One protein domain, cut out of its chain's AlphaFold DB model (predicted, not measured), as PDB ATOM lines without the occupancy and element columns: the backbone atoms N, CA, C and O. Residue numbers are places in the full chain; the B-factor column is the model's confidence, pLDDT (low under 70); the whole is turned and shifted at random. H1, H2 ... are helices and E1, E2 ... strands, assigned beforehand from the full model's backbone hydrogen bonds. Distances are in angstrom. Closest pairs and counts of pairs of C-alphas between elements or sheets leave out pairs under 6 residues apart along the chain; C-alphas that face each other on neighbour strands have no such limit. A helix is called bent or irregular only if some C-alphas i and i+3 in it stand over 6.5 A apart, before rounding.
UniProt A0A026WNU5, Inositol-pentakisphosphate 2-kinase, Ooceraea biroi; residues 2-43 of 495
ATOM      1  N   GLN A   2     -36.509 -29.818   0.509       60.09
ATOM      2  CA  GLN A   2     -35.600 -28.939  -0.221       60.09
ATOM      3  C   GLN A   2     -34.219 -29.591  -0.212       60.09
ATOM      4  O   GLN A   2     -33.573 -29.661   0.831       60.09
ATOM      5  N   ILE A   3     -33.823 -30.148  -1.355       70.81
ATOM      6  CA  ILE A   3     -32.479 -30.694  -1.544       70.81
ATOM      7  C   ILE A   3     -31.499 -29.519  -1.401       70.81
ATOM      8  O   ILE A   3     -31.734 -28.484  -2.035       70.81
ATOM      9  N   PRO A   4     -30.463 -29.620  -0.548       80.88
ATOM     10  CA  PRO A   4     -29.500 -28.542  -0.387       80.88
ATOM     11  C   PRO A   4     -28.764 -28.271  -1.697       80.88
ATOM     12  O   PRO A   4     -28.390 -29.189  -2.423       80.88
ATOM     13  N   GLU A   5     -28.542 -26.992  -1.978       86.69
ATOM     14  CA  GLU A   5     -27.792 -26.553  -3.150       86.69
ATOM     15  C   GLU A   5     -26.293 -26.611  -2.829       86.69
ATOM     16  O   GLU A   5     -25.854 -26.066  -1.812       86.69
ATOM     17  N   ILE A   6     -25.499 -27.265  -3.680       89.31
ATOM     18  CA  ILE A   6     -24.037 -27.239  -3.571       89.31
ATOM     19  C   ILE A   6     -23.540 -25.998  -4.302       89.31
ATOM     20  O   ILE A   6     -23.741 -25.851  -5.506       89.31
ATOM     21  N   VAL A   7     -22.865 -25.115  -3.574       90.00
ATOM     22  CA  VAL A   7     -22.380 -23.838  -4.093       90.00
ATOM     23  C   VAL A   7     -20.865 -23.778  -3.944       90.00
ATOM     24  O   VAL A   7     -20.305 -24.174  -2.920       90.00
ATOM     25  N   ARG A   8     -20.196 -23.277  -4.982       90.94
ATOM     26  CA  ARG A   8     -18.756 -23.014  -4.984       90.94
ATOM     27  C   ARG A   8     -18.495 -21.572  -4.557       90.94
ATOM     28  O   ARG A   8     -19.145 -20.669  -5.074       90.94
ATOM     29  N   TYR A   9     -17.519 -21.364  -3.679       83.81
ATOM     30  CA  TYR A   9     -17.117 -20.032  -3.214       83.81
ATOM     31  C   TYR A   9     -15.675 -19.704  -3.596       83.81
ATOM     32  O   TYR A   9     -14.879 -20.590  -3.919       83.81
ATOM     33  N   ASP A  10     -15.348 -18.412  -3.559       88.12
ATOM     34  CA  ASP A  10     -13.970 -17.949  -3.664       88.12
ATOM     35  C   ASP A  10     -13.214 -18.221  -2.356       88.12
ATOM     36  O   ASP A  10     -13.717 -17.968  -1.257       88.12
ATOM     37  N   ALA A  11     -11.987 -18.732  -2.468       86.00
ATOM     38  CA  ALA A  11     -11.170 -19.076  -1.306       86.00
ATOM     39  C   ALA A  11     -10.865 -17.850  -0.425       86.00
ATOM     40  O   ALA A  11     -10.756 -17.977   0.795       86.00
ATOM     41  N   THR A  12     -10.783 -16.657  -1.022       88.81
ATOM     42  CA  THR A  12     -10.556 -15.398  -0.303       88.81
ATOM     43  C   THR A  12     -11.756 -15.038   0.566       88.81
ATOM     44  O   THR A  12     -11.585 -14.573   1.693       88.81
ATOM     45  N   ASP A  13     -12.974 -15.267   0.077       88.44
ATOM     46  CA  ASP A  13     -14.194 -14.963   0.827       88.44
ATOM     47  C   ASP A  13     -14.410 -15.948   1.980       88.44
ATOM     48  O   ASP A  13     -14.790 -15.530   3.076       88.44
ATOM     49  N   ILE A  14     -14.076 -17.229   1.789       87.44
ATOM     50  CA  ILE A  14     -14.078 -18.223   2.875       87.44
ATOM     51  C   ILE A  14     -13.046 -17.872   3.949       87.44
ATOM     52  O   ILE A  14     -13.356 -17.968   5.137       87.44
ATOM     53  N   ALA A  15     -11.849 -17.419   3.563       87.62
ATOM     54  CA  ALA A  15     -10.834 -16.978   4.518       87.62
ATOM     55  C   ALA A  15     -11.327 -15.780   5.349       87.62
ATOM     56  O   ALA A  15     -11.312 -15.841   6.578       87.62
ATOM     57  N   LYS A  16     -11.874 -14.745   4.692       91.06
ATOM     58  CA  LYS A  16     -12.474 -13.585   5.376       91.06
ATOM     59  C   LYS A  16     -13.593 -14.001   6.332       91.06
ATOM     60  O   LYS A  16     -13.625 -13.549   7.473       91.06
ATOM     61  N   LEU A  17     -14.505 -14.869   5.886       89.50
ATOM     62  CA  LEU A  17     -15.591 -15.370   6.726       89.50
ATOM     63  C   LEU A  17     -15.043 -16.138   7.934       89.50
ATOM     64  O   LEU A  17     -15.496 -15.913   9.054       89.50
ATOM     65  N   SER A  18     -14.060 -17.017   7.715       89.25
ATOM     66  CA  SER A  18     -13.402 -17.799   8.763       89.25
ATOM     67  C   SER A  18     -12.807 -16.893   9.840       89.25
ATOM     68  O   SER A  18     -13.039 -17.140  11.024       89.25
ATOM     69  N   ASP A  19     -12.126 -15.813   9.448       90.88
ATOM     70  CA  ASP A  19     -11.544 -14.840  10.376       90.88
ATOM     71  C   ASP A  19     -12.616 -14.108  11.192       90.88
ATOM     72  O   ASP A  19     -12.494 -14.003  12.416       90.88
ATOM     73  N   VAL A  20     -13.709 -13.683  10.546       93.81
ATOM     74  CA  VAL A  20     -14.833 -12.991  11.203       93.81
ATOM     75  C   VAL A  20     -15.538 -13.890  12.221       93.81
ATOM     76  O   VAL A  20     -15.859 -13.442  13.323       93.81
ATOM     77  N   ILE A  21     -15.771 -15.166  11.898       91.88
ATOM     78  CA  ILE A  21     -16.496 -16.082  12.797       91.88
ATOM     79  C   ILE A  21     -15.591 -16.753  13.832       91.88
ATOM     80  O   ILE A  21     -16.091 -17.281  14.824       91.88
ATOM     81  N   ARG A  22     -14.263 -16.763  13.640       91.19
ATOM     82  CA  ARG A  22     -13.296 -17.397  14.552       91.19
ATOM     83  C   ARG A  22     -13.497 -17.032  16.030       91.19
ATOM     84  O   ARG A  22     -13.510 -17.972  16.834       91.19
ATOM     85  N   PRO A  23     -13.672 -15.753  16.428       92.44
ATOM     86  CA  PRO A  23     -13.908 -15.407  17.831       92.44
ATOM     87  C   PRO A  23     -15.234 -15.965  18.368       92.44
ATOM     88  O   PRO A  23     -15.276 -16.385  19.524       92.44
ATOM     89  N   LEU A  24     -16.267 -16.065  17.521       90.31
ATOM     90  CA  LEU A  24     -17.595 -16.592  17.868       90.31
ATOM     91  C   LEU A  24     -17.605 -18.119  18.058       90.31
ATOM     92  O   LEU A  24     -18.554 -18.685  18.596       90.31
ATOM     93  N   ARG A  25     -16.560 -18.823  17.606       89.94
ATOM     94  CA  ARG A  25     -16.479 -20.282  17.729       89.94
ATOM     95  C   ARG A  25     -16.086 -20.691  19.151       89.94
ATOM     96  O   ARG A  25     -15.095 -20.165  19.671       89.94
ATOM     97  N   PRO A  26     -16.735 -21.727  19.722       87.75
ATOM     98  CA  PRO A  26     -16.313 -22.311  20.990       87.75
ATOM     99  C   PRO A  26     -14.847 -22.733  20.939       87.75
ATOM    100  O   PRO A  26     -14.418 -23.347  19.956       87.75
ATOM    101  N   GLU A  27     -14.092 -22.471  22.006       89.06
ATOM    102  CA  GLU A  27     -12.645 -22.715  22.070       89.06
ATOM    103  C   GLU A  27     -12.279 -24.149  21.656       89.06
ATOM    104  O   GLU A  27     -11.481 -24.366  20.740       89.06
ATOM    105  N   LYS A  28     -13.011 -25.134  22.196       87.25
ATOM    106  CA  LYS A  28     -12.890 -26.568  21.875       87.25
ATOM    107  C   LYS A  28     -13.114 -26.927  20.398       87.25
ATOM    108  O   LYS A  28     -12.887 -28.066  20.003       87.25
ATOM    109  N   ARG A  29     -13.604 -26.000  19.570       88.38
ATOM    110  CA  ARG A  29     -13.875 -26.181  18.133       88.38
ATOM    111  C   ARG A  29     -12.983 -25.324  17.240       88.38
ATOM    112  O   ARG A  29     -13.048 -25.529  16.029       88.38
ATOM    113  N   ARG A  30     -12.170 -24.406  17.775       90.19
ATOM    114  CA  ARG A  30     -11.334 -23.487  16.973       90.19
ATOM    115  C   ARG A  30     -10.236 -24.198  16.175       90.19
ATOM    116  O   ARG A  30      -9.833 -23.690  15.140       90.19
ATOM    117  N   HIS A  31      -9.837 -25.402  16.590       89.31
ATOM    118  CA  HIS A  31      -8.865 -26.243  15.877       89.31
ATOM    119  C   HIS A  31      -9.391 -26.862  14.567       89.31
ATOM    120  O   HIS A  31      -8.625 -27.483  13.841       89.31
ATOM    121  N   LYS A  32     -10.700 -26.783  14.284       85.88
ATOM    122  CA  LYS A  32     -11.282 -27.331  13.049       85.88
ATOM    123  C   LYS A  32     -11.346 -26.250  11.982       85.88
ATOM    124  O   LYS A  32     -12.233 -25.402  12.037       85.88
ATOM    125  N   GLU A  33     -10.426 -26.257  11.040       81.75
ATOM    126  CA  GLU A  33     -10.389 -25.255   9.973       81.75
ATOM    127  C   GLU A  33     -11.456 -25.527   8.903       81.75
ATOM    128  O   GLU A  33     -11.930 -26.653   8.762       81.75
ATOM    129  N   ILE A  34     -11.883 -24.468   8.213       78.38
ATOM    130  CA  ILE A  34     -12.801 -24.539   7.071       78.38
ATOM    131  C   ILE A  34     -11.927 -24.343   5.835       78.38
ATOM    132  O   ILE A  34     -11.428 -23.242   5.618       78.38
ATOM    133  N   THR A  35     -11.688 -25.411   5.080       75.06
ATOM    134  CA  THR A  35     -10.755 -25.405   3.936       75.06
ATOM    135  C   THR A  35     -11.420 -25.778   2.615       75.06
ATOM    136  O   THR A  35     -10.765 -25.772   1.577       75.06
ATOM    137  N   ASP A  36     -12.705 -26.130   2.645       80.25
ATOM    138  CA  ASP A  36     -13.425 -26.612   1.473       80.25
ATOM    139  C   ASP A  36     -13.851 -25.465   0.549       80.25
ATOM    140  O   ASP A  36     -14.259 -24.391   0.987       80.25
ATOM    141  N   VAL A  37     -13.771 -25.720  -0.759       84.50
ATOM    142  CA  VAL A  37     -14.141 -24.768  -1.827       84.50
ATOM    143  C   VAL A  37     -15.647 -24.815  -2.130       84.50
ATOM    144  O   VAL A  37     -16.200 -23.932  -2.792       84.50
ATOM    145  N   TYR A  38     -16.317 -25.855  -1.638       88.81
ATOM    146  CA  TYR A  38     -17.741 -26.098  -1.807       88.81
ATOM    147  C   TYR A  38     -18.435 -26.086  -0.454       88.81
ATOM    148  O   TYR A  38     -17.903 -26.590   0.533       88.81
ATOM    149  N   VAL A  39     -19.652 -25.558  -0.429       88.44
ATOM    150  CA  VAL A  39     -20.528 -25.592   0.743       88.44
ATOM    151  C   VAL A  39     -21.937 -25.978   0.320       88.44
ATOM    152  O   VAL A  39     -22.330 -25.837  -0.838       88.44
ATOM    153  N   THR A  40     -22.713 -26.440   1.286       88.81
ATOM    154  CA  THR A  40     -24.124 -26.768   1.122       88.81
ATOM    155  C   THR A  40     -24.983 -25.638   1.679       88.81
ATOM    156  O   THR A  40     -24.852 -25.231   2.833       88.81
ATOM    157  N   LYS A  41     -25.868 -25.099   0.842       89.62
ATOM    158  CA  LYS A  41     -26.817 -24.050   1.211       89.62
ATOM    159  C   LYS A  41     -28.140 -24.686   1.621       89.62
ATOM    160  O   LYS A  41     -28.794 -25.359   0.823       89.62
ATOM    161  N   PHE A  42     -28.535 -24.433   2.865       88.50
ATOM    162  CA  PHE A  42     -29.793 -24.888   3.449       88.50
ATOM    163  C   PHE A  42     -30.716 -23.708   3.739       88.50
ATOM    164  O   PHE A  42     -30.258 -22.594   3.996       88.50
ATOM    165  N   SER A  43     -32.021 -23.973   3.740       89.31
ATOM    166  CA  SER A  43     -32.978 -23.082   4.392       89.31
ATOM    167  C   SER A  43     -32.766 -23.117   5.898       89.31
ATOM    168  O   SER A  43     -32.502 -24.180   6.464       89.31
TER     169      SER A  43
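This is residues 2 to 43 of the 495 residues of the protein "Inositol-pentakisphosphate 2-kinase" of Ooceraea biroi (UniProt A0A026WNU5). The printed part is a bent, open loop of chain: a short two-stranded ribbon, E1 beside E2, makes one limb, and H1 with the unnamed stretch that returns past it makes the other. The chain goes out through E1 and H1, turns back at the far end, where residues 23 to 29 stick out, and returns through a long link to E2. There are 42 residues printed, with one named helix and two named strands in the order E1, H1, E2, and the sheet has the order E1 - E2, antiparallel. The class is mixed, helices and strands, although only 19 residues, under half, are in named elements. The whole is loose, with a radius of gyration of the C-alphas of 11.8 A and spans of 32 by 22 by 14 A.

The strand E1, residues 5 to 8, and the strand E2, residues 38 to 41, are antiparallel neighbours, with 146 degrees between their N-to-C directions. Among the C-alphas that face each other, those of Arg 8 and Tyr 38 are 4.5 A apart and those of Glu 5 and Lys 41 are 5.1 A apart. Across the pair, N 7 and O 39 are within hydrogen-bond range at 2.9 A, and so are N 41 and O 5 at 2.8 A. A tight link of 2 residues joins E1 to the helix H1, residues 11 to 21. In H1 every O i to N i+4 pair is within hydrogen-bond range, and the helix is not bent. A long link of 16 residues, 22 to 37, joins H1 to E2.

E1 begins at C-alpha 5, at (-27.792, -26.553, -3.150), and measures 9.9 A from first to last C-alpha. H1 begins at C-alpha 11, at (-11.170, -19.076, -1.306), and measures 15.4 A from first to last C-alpha. E2 measures 9.8 A and ends at C-alpha 41, at (-26.817, -24.050, 1.211). Between H1 and E2, residues 27 to 29 are a helical run too short to bear a name.

The two C-alphas farthest apart are those of Gln 2 and Glu 27, at 32.6 A. The first and last printed C-alphas, those of Gln 2 and Ser 43, are 7.9 A apart. Residues 23 to 29 stand free, with no C-alpha 8 or more residues away along the chain within 10 A. The C-alphas of the long link, residues 22 to 37, lie 5 to 17 A from the mean of all C-alphas. The printed part has no cut. The mean pLDDT of the printed part of this model is 86.7, and one residue, Gln 2, is under 70.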